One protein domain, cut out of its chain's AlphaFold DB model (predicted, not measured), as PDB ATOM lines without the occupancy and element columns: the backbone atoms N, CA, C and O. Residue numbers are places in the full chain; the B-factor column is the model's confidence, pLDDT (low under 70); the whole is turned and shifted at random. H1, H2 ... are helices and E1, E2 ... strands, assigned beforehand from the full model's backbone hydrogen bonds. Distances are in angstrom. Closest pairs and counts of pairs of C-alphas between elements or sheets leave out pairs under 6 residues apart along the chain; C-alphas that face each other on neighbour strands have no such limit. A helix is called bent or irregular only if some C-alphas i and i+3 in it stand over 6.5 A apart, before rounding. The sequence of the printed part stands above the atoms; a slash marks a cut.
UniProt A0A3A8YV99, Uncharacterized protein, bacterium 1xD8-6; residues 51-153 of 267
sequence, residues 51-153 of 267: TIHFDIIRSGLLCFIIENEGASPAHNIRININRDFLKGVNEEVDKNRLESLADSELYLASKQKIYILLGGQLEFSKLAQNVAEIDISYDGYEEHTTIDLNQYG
ATOM      1  N   THR A  51      18.474  41.241 -47.450       96.00
ATOM      2  CA  THR A  51      18.172  40.244 -46.426       96.00
ATOM      3  C   THR A  51      16.703  40.338 -46.032       96.00
ATOM      4  O   THR A  51      16.058  41.380 -46.184       96.00
ATOM      5  N   ILE A  52      16.157  39.232 -45.530       95.62
ATOM      6  CA  ILE A  52      14.811  39.175 -44.966       95.62
ATOM      7  C   ILE A  52      14.861  38.544 -43.581       95.62
ATOM      8  O   ILE A  52      15.539  37.543 -43.364       95.62
ATOM      9  N   HIS A  53      14.145  39.133 -42.634       93.62
ATOM     10  CA  HIS A  53      13.986  38.581 -41.294       93.62
ATOM     11  C   HIS A  53      12.561  38.784 -40.794       93.62
ATOM     12  O   HIS A  53      11.805  39.601 -41.318       93.62
ATOM     13  N   PHE A  54      12.181  38.013 -39.783       92.31
ATOM     14  CA  PHE A  54      10.879  38.119 -39.143       92.31
ATOM     15  C   PHE A  54      10.941  39.034 -37.926       92.31
ATOM     16  O   PHE A  54      11.898  38.977 -37.153       92.31
ATOM     17  N   ASP A  55       9.898  39.842 -37.751       88.00
ATOM     18  CA  ASP A  55       9.723  40.678 -36.572       88.00
ATOM     19  C   ASP A  55       8.236  40.833 -36.215       88.00
ATOM     20  O   ASP A  55       7.342  40.707 -37.064       88.00
ATOM     21  N   ILE A  56       7.977  41.129 -34.943       84.31
ATOM     22  CA  ILE A  56       6.650  41.460 -34.424       84.31
ATOM     23  C   ILE A  56       6.651  42.944 -34.070       84.31
ATOM     24  O   ILE A  56       7.119  43.357 -33.010       84.31
ATOM     25  N   ILE A  57       6.102  43.762 -34.958       79.12
ATOM     26  CA  ILE A  57       6.047  45.211 -34.775       79.12
ATOM     27  C   ILE A  57       4.781  45.633 -34.018       79.12
ATOM     28  O   ILE A  57       3.880  44.834 -33.757       79.12
ATOM     29  N   ARG A  58       4.746  46.919 -33.639       69.25
ATOM     30  CA  ARG A  58       3.670  47.648 -32.932       69.25
ATOM     31  C   ARG A  58       2.332  46.909 -32.834       69.25
ATOM     32  O   ARG A  58       1.693  46.624 -33.843       69.25
ATOM     33  N   SER A  59       1.851  46.731 -31.602       70.56
ATOM     34  CA  SER A  59       0.562  46.085 -31.297       70.56
ATOM     35  C   SER A  59       0.444  44.617 -31.744       70.56
ATOM     36  O   SER A  59      -0.668  44.111 -31.867       70.56
ATOM     37  N   GLY A  60       1.565  43.920 -31.954       77.00
ATOM     38  CA  GLY A  60       1.562  42.491 -32.277       77.00
ATOM     39  C   GLY A  60       1.340  42.192 -33.760       77.00
ATOM     40  O   GLY A  60       0.809  41.135 -34.092       77.00
ATOM     41  N   LEU A  61       1.696  43.117 -34.653       86.19
ATOM     42  CA  LEU A  61       1.658  42.890 -36.096       86.19
ATOM     43  C   LEU A  61       2.853  42.034 -36.516       86.19
ATOM     44  O   LEU A  61       4.002  42.386 -36.265       86.19
ATOM     45  N   LEU A  62       2.569  40.916 -37.169       88.81
ATOM     46  CA  LEU A  62       3.559  39.975 -37.671       88.81
ATOM     47  C   LEU A  62       4.031  40.445 -39.043       88.81
ATOM     48  O   LEU A  62       3.206  40.716 -39.923       88.81
ATOM     49  N   CYS A  63       5.343  40.539 -39.247       92.00
ATOM     50  CA  CYS A  63       5.880  41.007 -40.517       92.00
ATOM     51  C   CYS A  63       7.207  40.358 -40.897       92.00
ATOM     52  O   CYS A  63       8.008  39.974 -40.045       92.00
ATOM     53  N   PHE A  64       7.441  40.287 -42.206       94.19
ATOM     54  CA  PHE A  64       8.788  40.155 -42.739       94.19
ATOM     55  C   PHE A  64       9.353  41.536 -43.039       94.19
ATOM     56  O   PHE A  64       8.704  42.368 -43.675       94.19
ATOM     57  N   ILE A  65      10.577  41.770 -42.590       94.69
ATOM     58  CA  ILE A  65      11.338  42.979 -42.859       94.69
ATOM     59  C   ILE A  65      12.366  42.637 -43.921       94.69
ATOM     60  O   ILE A  65      13.237  41.800 -43.696       94.69
ATOM     61  N   ILE A  66      12.257  43.299 -45.066       95.81
ATOM     62  CA  ILE A  66      13.248  43.236 -46.135       95.81
ATOM     63  C   ILE A  66      14.147  44.450 -45.995       95.81
ATOM     64  O   ILE A  66      13.658  45.581 -45.945       95.81
ATOM     65  N   GLU A  67      15.451  44.229 -45.963       96.75
ATOM     66  CA  GLU A  67      16.440  45.284 -45.802       96.75
ATOM     67  C   GLU A  67      17.554  45.139 -46.830       96.75
ATOM     68  O   GLU A  67      18.059  44.047 -47.062       96.75
ATOM     69  N   ASN A  68      17.960  46.254 -47.438       96.38
ATOM     70  CA  ASN A  68      19.208  46.295 -48.190       96.38
ATOM     71  C   ASN A  68      20.336  46.749 -47.260       96.38
ATOM     72  O   ASN A  68      20.553  47.941 -47.044       96.38
ATOM     73  N   GLU A  69      21.080  45.794 -46.722       94.50
ATOM     74  CA  GLU A  69      22.254  46.034 -45.890       94.50
ATOM     75  C   GLU A  69      23.495  46.419 -46.711       94.50
ATOM     76  O   GLU A  69      24.517  46.810 -46.139       94.50
ATOM     77  N   GLY A  70      23.430  46.319 -48.039       92.88
ATOM     78  CA  GLY A  70      24.527  46.643 -48.945       92.88
ATOM     79  C   GLY A  70      24.821  48.138 -49.025       92.88
ATOM     80  O   GLY A  70      24.078  48.977 -48.516       92.88
ATOM     81  N   ALA A  71      25.933  48.486 -49.675       91.31
ATOM     82  CA  ALA A  71      26.304  49.886 -49.897       91.31
ATOM     83  C   ALA A  71      25.587  50.493 -51.114       91.31
ATOM     84  O   ALA A  71      25.330  51.698 -51.134       91.31
ATOM     85  N   SER A  72      25.232  49.661 -52.094       93.88
ATOM     86  CA  SER A  72      24.561  50.061 -53.335       93.88
ATOM     87  C   SER A  72      23.063  49.746 -53.313       93.88
ATOM     88  O   SER A  72      22.648  48.826 -52.607       93.88
ATOM     89  N   PRO A  73      22.236  50.480 -54.082       95.44
ATOM     90  CA  PRO A  73      20.826  50.145 -54.267       95.44
ATOM     91  C   PRO A  73      20.651  48.792 -54.969       95.44
ATOM     92  O   PRO A  73      21.479  48.409 -55.793       95.44
ATOM     93  N   ALA A  74      19.558  48.107 -54.638       96.00
ATOM     94  CA  ALA A  74      19.141  46.847 -55.237       96.00
ATOM     95  C   ALA A  74      17.935  47.080 -56.156       96.00
ATOM     96  O   ALA A  74      16.979  47.762 -55.765       96.00
ATOM     97  N   HIS A  75      17.970  46.505 -57.358       95.56
ATOM     98  CA  HIS A  75      16.901  46.619 -58.352       95.56
ATOM     99  C   HIS A  75      16.328  45.250 -58.712       95.56
ATOM    100  O   HIS A  75      16.967  44.210 -58.540       95.56
ATOM    101  N   ASN A  76      15.111  45.277 -59.264       94.94
ATOM    102  CA  ASN A  76      14.402  44.100 -59.764       94.94
ATOM    103  C   ASN A  76      14.291  42.993 -58.708       94.94
ATOM    104  O   ASN A  76      14.441  41.813 -59.021       94.94
ATOM    105  N   ILE A  77      14.065  43.388 -57.454       95.81
ATOM    106  CA  ILE A  77      13.946  42.446 -56.347       95.81
ATOM    107  C   ILE A  77      12.639  41.679 -56.515       95.81
ATOM    108  O   ILE A  77      11.560  42.280 -56.514       95.81
ATOM    109  N   ARG A  78      12.769  40.357 -56.608       96.25
ATOM    110  CA  ARG A  78      11.680  39.377 -56.621       96.25
ATOM    111  C   ARG A  78      11.814  38.489 -55.402       96.25
ATOM    112  O   ARG A  78      12.927  38.110 -55.039       96.25
ATOM    113  N   ILE A  79      10.686  38.181 -54.775       96.75
ATOM    114  CA  ILE A  79      10.650  37.436 -53.519       96.75
ATOM    115  C   ILE A  79       9.689  36.280 -53.691       96.75
ATOM    116  O   ILE A  79       8.496  36.484 -53.903       96.75
ATOM    117  N   ASN A  80      10.211  35.070 -53.579       96.69
ATOM    118  CA  ASN A  80       9.427  33.855 -53.640       96.69
ATOM    119  C   ASN A  80       9.354  33.234 -52.248       96.69
ATOM    120  O   ASN A  80      10.382  32.966 -51.633       96.69
ATOM    121  N   ILE A  81       8.138  33.009 -51.760       96.81
ATOM    122  CA  ILE A  81       7.882  32.374 -50.467       96.81
ATOM    123  C   ILE A  81       7.257  31.013 -50.745       96.81
ATOM    124  O   ILE A  81       6.318  30.901 -51.540       96.81
ATOM    125  N   ASN A  82       7.755  29.965 -50.094       96.25
ATOM    126  CA  ASN A  82       7.236  28.621 -50.294       96.25
ATOM    127  C   ASN A  82       5.727  28.521 -50.010       96.25
ATOM    128  O   ASN A  82       5.190  29.020 -49.017       96.25
ATOM    129  N   ARG A  83       5.027  27.778 -50.871       93.69
ATOM    130  CA  ARG A  83       3.567  27.603 -50.791       93.69
ATOM    131  C   ARG A  83       3.100  26.987 -49.476       93.69
ATOM    132  O   ARG A  83       1.972  27.235 -49.056       93.69
ATOM    133  N   ASP A  84       3.932  26.168 -48.839       94.31
ATOM    134  CA  ASP A  84       3.577  25.532 -47.573       94.31
ATOM    135  C   ASP A  84       3.432  26.555 -46.448       94.31
ATOM    136  O   ASP A  84       2.438  26.509 -45.721       94.31
ATOM    137  N   PHE A  85       4.324  27.543 -46.363       94.81
ATOM    138  CA  PHE A  85       4.155  28.662 -45.439       94.81
ATOM    139  C   PHE A  85       2.884  29.466 -45.735       94.81
ATOM    140  O   PHE A  85       2.089  29.735 -44.833       94.81
ATOM    141  N   LEU A  86       2.623  29.766 -47.012       93.31
ATOM    142  CA  LEU A  86       1.463  30.565 -47.426       93.31
ATOM    143  C   LEU A  86       0.111  29.925 -47.066       93.31
ATOM    144  O   LEU A  86      -0.870  30.638 -46.854       93.31
ATOM    145  N   LYS A  87       0.035  28.596 -46.896       91.56
ATOM    146  CA  LYS A  87      -1.175  27.922 -46.374       91.56
ATOM    147  C   LYS A  87      -1.550  28.384 -44.958       91.56
ATOM    148  O   LYS A  87      -2.730  28.327 -44.605       91.56
ATOM    149  N   GLY A  88      -0.571  28.828 -44.167       89.44
ATOM    150  CA  GLY A  88      -0.762  29.339 -42.809       89.44
ATOM    151  C   GLY A  88      -1.411  30.725 -42.753       89.44
ATOM    152  O   GLY A  88      -2.037  31.059 -41.748       89.44
ATOM    153  N   VAL A  89      -1.331  31.504 -43.838       90.88
ATOM    154  CA  VAL A  89      -1.954  32.831 -43.952       90.88
ATOM    155  C   VAL A  89      -3.482  32.686 -43.952       90.88
ATOM    156  O   VAL A  89      -4.039  31.751 -44.535       90.88
ATOM    157  N   ASN A  90      -4.187  33.576 -43.253       83.69
ATOM    158  CA  ASN A  90      -5.638  33.465 -43.085       83.69
ATOM    159  C   ASN A  90      -6.426  33.929 -44.309       83.69
ATOM    160  O   ASN A  90      -7.306  33.203 -44.771       83.69
ATOM    161  N   GLU A  91      -6.115  35.116 -44.823       87.50
ATOM    162  CA  GLU A  91      -6.860  35.724 -45.919       87.50
ATOM    163  C   GLU A  91      -6.300  35.303 -47.281       87.50
ATOM    164  O   GLU A  91      -5.112  35.455 -47.561       87.50
ATOM    165  N   GLU A  92      -7.168  34.813 -48.173       88.12
ATOM    166  CA  GLU A  92      -6.782  34.473 -49.554       88.12
ATOM    167  C   GLU A  92      -6.271  35.692 -50.335       88.12
ATOM    168  O   GLU A  92      -5.401  35.569 -51.193       88.12
ATOM    169  N   VAL A  93      -6.771  36.893 -50.031       89.88
ATOM    170  CA  VAL A  93      -6.288  38.134 -50.656       89.88
ATOM    171  C   VAL A  93      -4.818  38.379 -50.315       89.88
ATOM    172  O   VAL A  93      -4.037  38.718 -51.204       89.88
ATOM    173  N   ASP A  94      -4.433  38.170 -49.059       90.69
ATOM    174  CA  ASP A  94      -3.057  38.371 -48.614       90.69
ATOM    175  C   ASP A  94      -2.126  37.281 -49.142       90.69
ATOM    176  O   ASP A  94      -1.019  37.595 -49.574       90.69
ATOM    177  N   LYS A  95      -2.593  36.028 -49.241       92.19
ATOM    178  CA  LYS A  95      -1.853  34.967 -49.948       92.19
ATOM    179  C   LYS A  95      -1.537  35.357 -51.384       92.19
ATOM    180  O   LYS A  95      -0.375  35.334 -51.769       92.19
ATOM    181  N   ASN A  96      -2.546  35.780 -52.147       91.56
ATOM    182  CA  ASN A  96      -2.363  36.178 -53.544       91.56
ATOM    183  C   ASN A  96      -1.380  37.351 -53.681       91.56
ATOM    184  O   ASN A  96      -0.586  37.396 -54.619       91.56
ATOM    185  N   ARG A  97      -1.400  38.300 -52.733       91.62
ATOM    186  CA  ARG A  97      -0.425  39.399 -52.694       91.62
ATOM    187  C   ARG A  97       0.988  38.898 -52.420       91.62
ATOM    188  O   ARG A  97       1.905  39.332 -53.110       91.62
ATOM    189  N   LEU A  98       1.161  37.990 -51.462       93.38
ATOM    190  CA  LEU A  98       2.459  37.386 -51.161       93.38
ATOM    191  C   LEU A  98       2.995  36.569 -52.345       93.38
ATOM    192  O   LEU A  98       4.171  36.684 -52.665       93.38
ATOM    193  N   GLU A  99       2.140  35.818 -53.043       94.00
ATOM    194  CA  GLU A  99       2.525  35.087 -54.257       94.00
ATOM    195  C   GLU A  99       2.940  36.037 -55.389       94.00
ATOM    196  O   GLU A  99       3.926  35.782 -56.078       94.00
ATOM    197  N   SER A 100       2.258  37.179 -55.540       93.25
ATOM    198  CA  SER A 100       2.592  38.174 -56.571       93.25
ATOM    199  C   SER A 100       3.959  38.848 -56.383       93.25
ATOM    200  O   SER A 100       4.470  39.482 -57.311       93.25
ATOM    201  N   LEU A 101       4.593  38.699 -55.212       92.94
ATOM    202  CA  LEU A 101       5.948  39.203 -54.969       92.94
ATOM    203  C   LEU A 101       7.010  38.474 -55.804       92.94
ATOM    204  O   LEU A 101       8.061  39.056 -56.078       92.94
ATOM    205  N   ALA A 102       6.728  37.248 -56.257       92.00
ATOM    206  CA  ALA A 102       7.628  36.492 -57.125       92.00
ATOM    207  C   ALA A 102       7.758  37.130 -58.522       92.00
ATOM    208  O   ALA A 102       8.813  37.053 -59.152       92.00
ATOM    209  N   ASP A 103       6.701  37.812 -58.971       92.00
ATOM    210  CA  ASP A 103       6.630  38.487 -60.271       92.00
ATOM    211  C   ASP A 103       6.870  40.006 -60.173       92.00
ATOM    212  O   ASP A 103       6.850  40.714 -61.182       92.00
ATOM    213  N   SER A 104       7.084  40.527 -58.964       88.88
ATOM    214  CA  SER A 104       7.255  41.960 -58.707       88.88
ATOM    215  C   SER A 104       8.677  42.443 -59.005       88.88
ATOM    216  O   SER A 104       9.639  41.713 -58.826       88.88
ATOM    217  N   GLU A 105       8.841  43.707 -59.402       90.56
ATOM    218  CA  GLU A 105      10.162  44.323 -59.617       90.56
ATOM    219  C   GLU A 105      10.369  45.466 -58.626       90.56
ATOM    220  O   GLU A 105      10.168  46.642 -58.932       90.56
ATOM    221  N   LEU A 106      10.719  45.107 -57.391       93.38
ATOM    222  CA  LEU A 106      10.888  46.084 -56.323       93.38
ATOM    223  C   LEU A 106      12.265  46.760 -56.405       93.38
ATOM    224  O   LEU A 106      13.259  46.174 -56.843       93.38
ATOM    225  N   TYR A 107      12.315  48.008 -55.943       95.25
ATOM    226  CA  TYR A 107      13.536  48.790 -55.773       95.25
ATOM    227  C   TYR A 107      13.773  49.049 -54.287       95.25
ATOM    228  O   TYR A 107      12.855  49.479 -53.581       95.25
ATOM    229  N   LEU A 108      15.005  48.835 -53.824       96.06
ATOM    230  CA  LEU A 108      15.388  49.075 -52.436       96.06
ATOM    231  C   LEU A 108      16.716  49.830 -52.368       96.06
ATOM    232  O   LEU A 108      17.783  49.300 -52.697       96.06
ATOM    233  N   ALA A 109      16.660  51.088 -51.927       96.00
ATOM    234  CA  ALA A 109      17.855  51.900 -51.751       96.00
ATOM    235  C   ALA A 109      18.765  51.327 -50.649       96.00
ATOM    236  O   ALA A 109      18.334  50.549 -49.798       96.00
ATOM    237  N   SER A 110      20.033  51.736 -50.656       94.94
ATOM    238  CA  SER A 110      21.001  51.380 -49.611       94.94
ATOM    239  C   SER A 110      20.455  51.718 -48.217       94.94
ATOM    240  O   SER A 110      19.974  52.831 -47.992       94.94
ATOM    241  N   LYS A 111      20.515  50.753 -47.290       93.06
ATOM    242  CA  LYS A 111      20.018  50.840 -45.901       93.06
ATOM    243  C   LYS A 111      18.513  51.085 -45.750       93.06
ATOM    244  O   LYS A 111      18.052  51.451 -44.669       93.06
ATOM    245  N   GLN A 112      17.734  50.896 -46.811       94.69
ATOM    246  CA  GLN A 112      16.281  51.016 -46.755       94.69
ATOM    247  C   GLN A 112      15.636  49.711 -46.271       94.69
ATOM    248  O   GLN A 112      16.093  48.622 -46.618       94.69
ATOM    249  N   LYS A 113      14.535  49.845 -45.517       94.69
ATOM    250  CA  LYS A 113      13.689  48.734 -45.064       94.69
ATOM    251  C   LYS A 113      12.279  48.829 -45.640       94.69
ATOM    252  O   LYS A 113      11.724  49.928 -45.728       94.69
ATOM    253  N   ILE A 114      11.691  47.685 -45.973       93.50
ATOM    254  CA  ILE A 114      10.277  47.524 -46.337       93.50
ATOM    255  C   ILE A 114       9.674  46.419 -45.468       93.50
ATOM    256  O   ILE A 114      10.343  45.448 -45.130       93.50
ATOM    257  N   TYR A 115       8.402  46.580 -45.114       93.12
ATOM    258  CA  TYR A 115       7.675  45.667 -44.238       93.12
ATOM    259  C   TYR A 115       6.583  44.964 -45.040       93.12
ATOM    260  O   TYR A 115       5.686  45.617 -45.574       93.12
ATOM    261  N   ILE A 116       6.650  43.639 -45.098       92.62
ATOM    262  CA  ILE A 116       5.571  42.783 -45.585       92.62
ATOM    263  C   ILE A 116       4.742  42.367 -44.378       92.62
ATOM    264  O   ILE A 116       5.243  41.706 -43.472       92.62
ATOM    265  N   LEU A 117       3.468  42.745 -44.371       90.12
ATOM    266  CA  LEU A 117       2.533  42.375 -43.315       90.12
ATOM    267  C   LEU A 117       2.027  40.948 -43.544       90.12
ATOM    268  O   LEU A 117       1.598  40.615 -44.645       90.12
ATOM    269  N   LEU A 118       2.083  40.127 -42.497       89.25
ATOM    270  CA  LEU A 118       1.646  38.727 -42.522       89.25
ATOM    271  C   LEU A 118       0.339  38.506 -41.759       89.25
ATOM    272  O   LEU A 118      -0.338  37.509 -41.994       89.25
ATOM    273  N   GLY A 119       0.014  39.409 -40.832       86.75
ATOM    274  CA  GLY A 119      -1.164  39.294 -39.984       86.75
ATOM    275  C   GLY A 119      -0.950  39.845 -38.578       86.75
ATOM    276  O   GLY A 119       0.019  40.555 -38.302       86.75
ATOM    277  N   GLY A 120      -1.865  39.512 -37.675       84.94
ATOM    278  CA  GLY A 120      -1.790  39.855 -36.253       84.94
ATOM    279  C   GLY A 120      -1.345  38.689 -35.369       84.94
ATOM    280  O   GLY A 120      -1.374  37.526 -35.761       84.94
ATOM    281  N   GLN A 121      -0.998  38.982 -34.115       81.88
ATOM    282  CA  GLN A 121      -0.518  37.993 -33.141       81.88
ATOM    283  C   GLN A 121      -1.489  36.821 -32.907       81.88
ATOM    284  O   GLN A 121      -1.046  35.709 -32.629       81.88
ATOM    285  N   LEU A 122      -2.801  37.032 -33.059       83.62
ATOM    286  CA  LEU A 122      -3.807  35.963 -32.955       83.62
ATOM    287  C   LEU A 122      -3.613  34.856 -34.004       83.62
ATOM    288  O   LEU A 122      -4.050  33.725 -33.808       83.62
ATOM    289  N   GLU A 123      -2.953  35.176 -35.111       86.75
ATOM    290  CA  GLU A 123      -2.756  34.302 -36.267       86.75
ATOM    291  C   GLU A 123      -1.392  33.603 -36.220       86.75
ATOM    292  O   GLU A 123      -1.126  32.689 -37.004       86.75
ATOM    293  N   PHE A 124      -0.550  33.978 -35.249       87.94
ATOM    294  CA  PHE A 124       0.811  33.479 -35.081       87.94
ATOM    295  C   PHE A 124       0.869  31.954 -35.051       87.94
ATOM    296  O   PHE A 124       1.655  31.354 -35.771       87.94
ATOM    297  N   SER A 125       0.005  31.305 -34.265       86.81
ATOM    298  CA  SER A 125       0.022  29.844 -34.113       86.81
ATOM    299  C   SER A 125      -0.275  29.096 -35.408       86.81
ATOM    300  O   SER A 125       0.135  27.949 -35.544       86.81
ATOM    301  N   LYS A 126      -1.007  29.716 -36.339       89.75
ATOM    302  CA  LYS A 126      -1.326  29.125 -37.640       89.75
ATOM    303  C   LYS A 126      -0.213  29.386 -38.655       89.75
ATOM    304  O   LYS A 126       0.168  28.469 -39.374       89.75
ATOM    305  N   LEU A 127       0.342  30.599 -38.665       89.81
ATOM    306  CA  LEU A 127       1.498  30.958 -39.493       89.81
ATOM    307  C   LEU A 127       2.752  30.160 -39.110       89.81
ATOM    308  O   LEU A 127       3.472  29.692 -39.982       89.81
ATOM    309  N   ALA A 128       2.974  29.939 -37.815       90.06
ATOM    310  CA  ALA A 128       4.127  29.219 -37.281       90.06
ATOM    311  C   ALA A 128       4.072  27.690 -37.461       90.06
ATOM    312  O   ALA A 128       4.976  26.997 -37.005       90.06
ATOM    313  N   GLN A 129       3.028  27.141 -38.098       91.31
ATOM    314  CA  GLN A 129       2.937  25.696 -38.351       91.31
ATOM    315  C   GLN A 129       3.961  25.214 -39.375       91.31
ATOM    316  O   GLN A 129       4.412  24.075 -39.293       91.31
ATOM    317  N   ASN A 130       4.306  26.074 -40.333       93.00
ATOM    318  CA  ASN A 130       5.199  25.751 -41.433       93.00
ATOM    319  C   ASN A 130       6.386  26.717 -41.425       93.00
ATOM    320  O   ASN A 130       6.238  27.894 -41.097       93.00
ATOM    321  N   VAL A 131       7.557  26.218 -41.811       94.69
ATOM    322  CA  VAL A 131       8.762  27.039 -41.971       94.69
ATOM    323  C   VAL A 131       8.628  27.871 -43.246       94.69
ATOM    324  O   VAL A 131       8.239  27.347 -44.294       94.69
ATOM    325  N   ALA A 132       8.945  29.163 -43.149       95.88
ATOM    326  CA  ALA A 132       9.038  30.041 -44.304       95.88
ATOM    327  C   ALA A 132      10.385  29.822 -44.990       95.88
ATOM    328  O   ALA A 132      11.433  30.094 -44.409       95.88
ATOM    329  N   GLU A 133      10.351  29.346 -46.224       97.00
ATOM    330  CA  GLU A 133      11.515  29.290 -47.104       97.00
ATOM    331  C   GLU A 133      11.359  30.417 -48.119       97.00
ATOM    332  O   GLU A 133      10.328  30.510 -48.793       97.00
ATOM    333  N   ILE A 134      12.346  31.308 -48.157       97.50
ATOM    334  CA  ILE A 134      12.273  32.550 -48.915       97.50
ATOM    335  C   ILE A 134      13.494  32.661 -49.816       97.50
ATOM    336  O   ILE A 134      14.624  32.743 -49.332       97.50
ATOM    337  N   ASP A 135      13.238  32.720 -51.117       96.81
ATOM    338  CA  ASP A 135      14.238  33.000 -52.140       96.81
ATOM    339  C   ASP A 135      14.089  34.447 -52.606       96.81
ATOM    340  O   ASP A 135      12.999  34.886 -52.988       96.81
ATOM    341  N   ILE A 136      15.188  35.194 -52.587       96.56
ATOM    342  CA  ILE A 136      15.242  36.575 -53.059       96.56
ATOM    343  C   ILE A 136      16.218  36.642 -54.223       96.56
ATOM    344  O   ILE A 136      17.393  36.317 -54.071       96.56
ATOM    345  N   SER A 137      15.751  37.123 -55.373       95.69
ATOM    346  CA  SER A 137      16.606  37.386 -56.533       95.69
ATOM    347  C   SER A 137      16.630  38.876 -56.857       95.69
ATOM    348  O   SER A 137      15.571  39.504 -56.887       95.69
ATOM    349  N   TYR A 138      17.811  39.439 -57.111       94.88
ATOM    350  CA  TYR A 138      17.999  40.859 -57.437       94.88
ATOM    351  C   TYR A 138      19.346  41.086 -58.129       94.88
ATOM    352  O   TYR A 138      20.338  40.474 -57.752       94.88
ATOM    353  N   ASP A 139      19.416  41.965 -59.132       91.50
ATOM    354  CA  ASP A 139      20.667  42.351 -59.821       91.50
ATOM    355  C   ASP A 139      21.617  41.184 -60.214       91.50
ATOM    356  O   ASP A 139      22.838  41.343 -60.265       91.50
ATOM    357  N   GLY A 140      21.060  40.001 -60.510       90.62
ATOM    358  CA  GLY A 140      21.811  38.781 -60.851       90.62
ATOM    359  C   GLY A 140      22.356  37.982 -59.656       90.62
ATOM    360  O   GLY A 140      23.083  37.011 -59.863       90.62
ATOM    361  N   TYR A 141      22.020  38.379 -58.430       92.12
ATOM    362  CA  TYR A 141      22.277  37.652 -57.191       92.12
ATOM    363  C   TYR A 141      21.027  36.902 -56.730       92.12
ATOM    364  O   TYR A 141      19.900  37.322 -57.001       92.12
ATOM    365  N   GLU A 142      21.253  35.815 -55.998       94.25
ATOM    366  CA  GLU A 142      20.222  35.010 -55.348       94.25
ATOM    367  C   GLU A 142      20.635  34.780 -53.896       94.25
ATOM    368  O   GLU A 142      21.780  34.413 -53.623       94.25
ATOM    369  N   GLU A 143      19.708  35.011 -52.975       94.75
ATOM    370  CA  GLU A 143      19.891  34.804 -51.542       94.75
ATOM    371  C   GLU A 143      18.722  33.954 -51.026       94.75
ATOM    372  O   GLU A 143      17.566  34.179 -51.390       94.75
ATOM    373  N   HIS A 144      19.020  32.970 -50.177       96.19
ATOM    374  CA  HIS A 144      18.029  32.056 -49.611       96.19
ATOM    375  C   HIS A 144      18.013  32.176 -48.090       96.19
ATOM    376  O   HIS A 144      19.061  32.118 -47.445       96.19
ATOM    377  N   THR A 145      16.823  32.320 -47.510       96.06
ATOM    378  CA  THR A 145      16.630  32.382 -46.059       96.06
ATOM    379  C   THR A 145      15.505  31.455 -45.624       96.06
ATOM    380  O   THR A 145      14.417  31.462 -46.193       96.06
ATOM    381  N   THR A 146      15.745  30.712 -44.546       96.62
ATOM    382  CA  THR A 146      14.719  29.929 -43.852       96.62
ATOM    383  C   THR A 146      14.376  30.567 -42.515       96.62
ATOM    384  O   THR A 146      15.270  30.795 -41.696       96.62
ATOM    385  N   ILE A 147      13.092  30.810 -42.266       94.69
ATOM    386  CA  ILE A 147      12.594  31.412 -41.029       94.69
ATOM    387  C   ILE A 147      11.551  30.487 -40.401       94.69
ATOM    388  O   ILE A 147      10.462  30.280 -40.936       94.69
ATOM    389  N   ASP A 148      11.873  29.959 -39.225       93.38
ATOM    390  CA  ASP A 148      10.954  29.168 -38.411       93.38
ATOM    391  C   ASP A 148      10.310  30.061 -37.343       93.38
ATOM    392  O   ASP A 148      10.901  30.350 -36.298       93.38
ATOM    393  N   LEU A 149       9.079  30.507 -37.616       90.12
ATOM    394  CA  LEU A 149       8.327  31.382 -36.714       90.12
ATOM    395  C   LEU A 149       8.082  30.726 -35.349       90.12
ATOM    396  O   LEU A 149       7.997  31.438 -34.351       90.12
ATOM    397  N   ASN A 150       8.013  29.393 -35.259       88.12
ATOM    398  CA  ASN A 150       7.731  28.701 -34.002       88.12
ATOM    399  C   ASN A 150       8.810  28.973 -32.937       88.12
ATOM    400  O   ASN A 150       8.516  29.021 -31.741       88.12
ATOM    401  N   GLN A 151      10.045  29.250 -33.365       87.00
ATOM    402  CA  GLN A 151      11.159  29.604 -32.479       87.00
ATOM    403  C   GLN A 151      10.917  30.921 -31.728       87.00
ATOM    404  O   GLN A 151      11.395  31.095 -30.608       87.00
ATOM    405  N   TYR A 152      10.116  31.820 -32.300       82.75
ATOM    406  CA  TYR A 152       9.804  33.129 -31.728       82.75
ATOM    407  C   TYR A 152       8.625  33.090 -30.746       82.75
ATOM    408  O   TYR A 152       8.379  34.073 -30.055       82.75
ATOM    409  N   GLY A 153       7.907  31.965 -30.623       73.06
ATOM    410  CA  GLY A 153       6.670  31.879 -29.830       73.06
ATOM    411  C   GLY A 153       6.840  32.129 -28.326       73.06
ATOM    412  O   GLY A 153       5.890  32.532 -27.660       73.06
TER     413      GLY A 153
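This is residues 51 to 153 of the 267 residues of an uncharacterized protein of bacterium 1xD8-6 (UniProt A0A3A8YV99). Two strongly twisted sheets, E4-E3-E6-E7 and E1-E2-E5, lie face to face as a sandwich, with short helices round its rim. H2 packs on one side between E3 and E5, while H1, H3 and H4 gather at the end where E6 begins and E7 ends. The printed part has 103 residues; along the chain come E1, E2, E3, H1, H2, E4, E5, H3, E6, E7 and H4, and both sheets, in the orders given, are antiparallel. The class is mixed, helices and strands; the whole is compact, with a radius of gyration of the C-alphas of 13.3 A and spans of 37 by 25 by 22 A.

Begin with the larger sheet: E4 is residues 106 to 108, E3 74 to 81 (18.9 A), E6 132 to 138 (19.2 A) and E7 141 to 147 (19.8 A). Find C-alpha 141 at (22.277, 37.652, -57.191); from there E7 runs to C-alpha 147 at (12.594, 31.412, -41.029). In the other sheet, E1 is residues 51 to 57 (17.5 A), starting at C-alpha 51 (18.172, 40.244, -46.426), E2 is 61 to 68 (21.6 A) and E5 is 113 to 120 (19.9 A). The helices are H1, residues 83 to 86, H2, 92 to 100 (12.3 A), H3, 121 to 127, and H4, 149 to 152.

The sheets form a sandwich, two sheets face to face, 10.5 A centre to centre, their strands at 28 degrees. E3 bends by 51 degrees at residue 77; look for N 108 and O 74, 3.0 A, towards E4, and N 80 and O 135, 2.9 A, towards E6. In the hairpin E6 and E7, N 136 and O 143 are 2.8 A apart. In the hairpin E1 and E2, N 53 and O 65 are 3.0 A apart; between E2 and E5, N 64 and O 116 are 2.9 A apart. Between the sheets, the closest C-alphas of E1 and E7, Ile 52 and Thr 145, are 7.1 A apart. H2 only grazes both sheets; its closest C-alphas to E3 are Glu 99 and Asn 80, 7.0 A. H3 is over E5 and across the strands, at 80 degrees on the local plane. H3 and H4 only just touch, with 3 pairs of C-alphas within 8 A, the closest Leu 127 and Leu 149, 7.4 A. H1 only grazes the larger sheet, its closest C-alphas to E6 being Phe 85 and Ala 132, 5.2 A. Every O i to N i+4 pair is within hydrogen-bond range in H2; H3, irregular with C-alphas 122 and 125 at 7.3 A, has 1 of 3, beside 3 of 4 O i to N i+3 pairs, and H1 and H4 are too short for an i+4 pair.

The two C-alphas farthest apart, Leu 122 and Gly 140, are 38.0 A from each other. The printed part has no cut, and the links between named elements are tight. The mean pLDDT of the printed part is 91.5; look at residue 58 for the one value under 70.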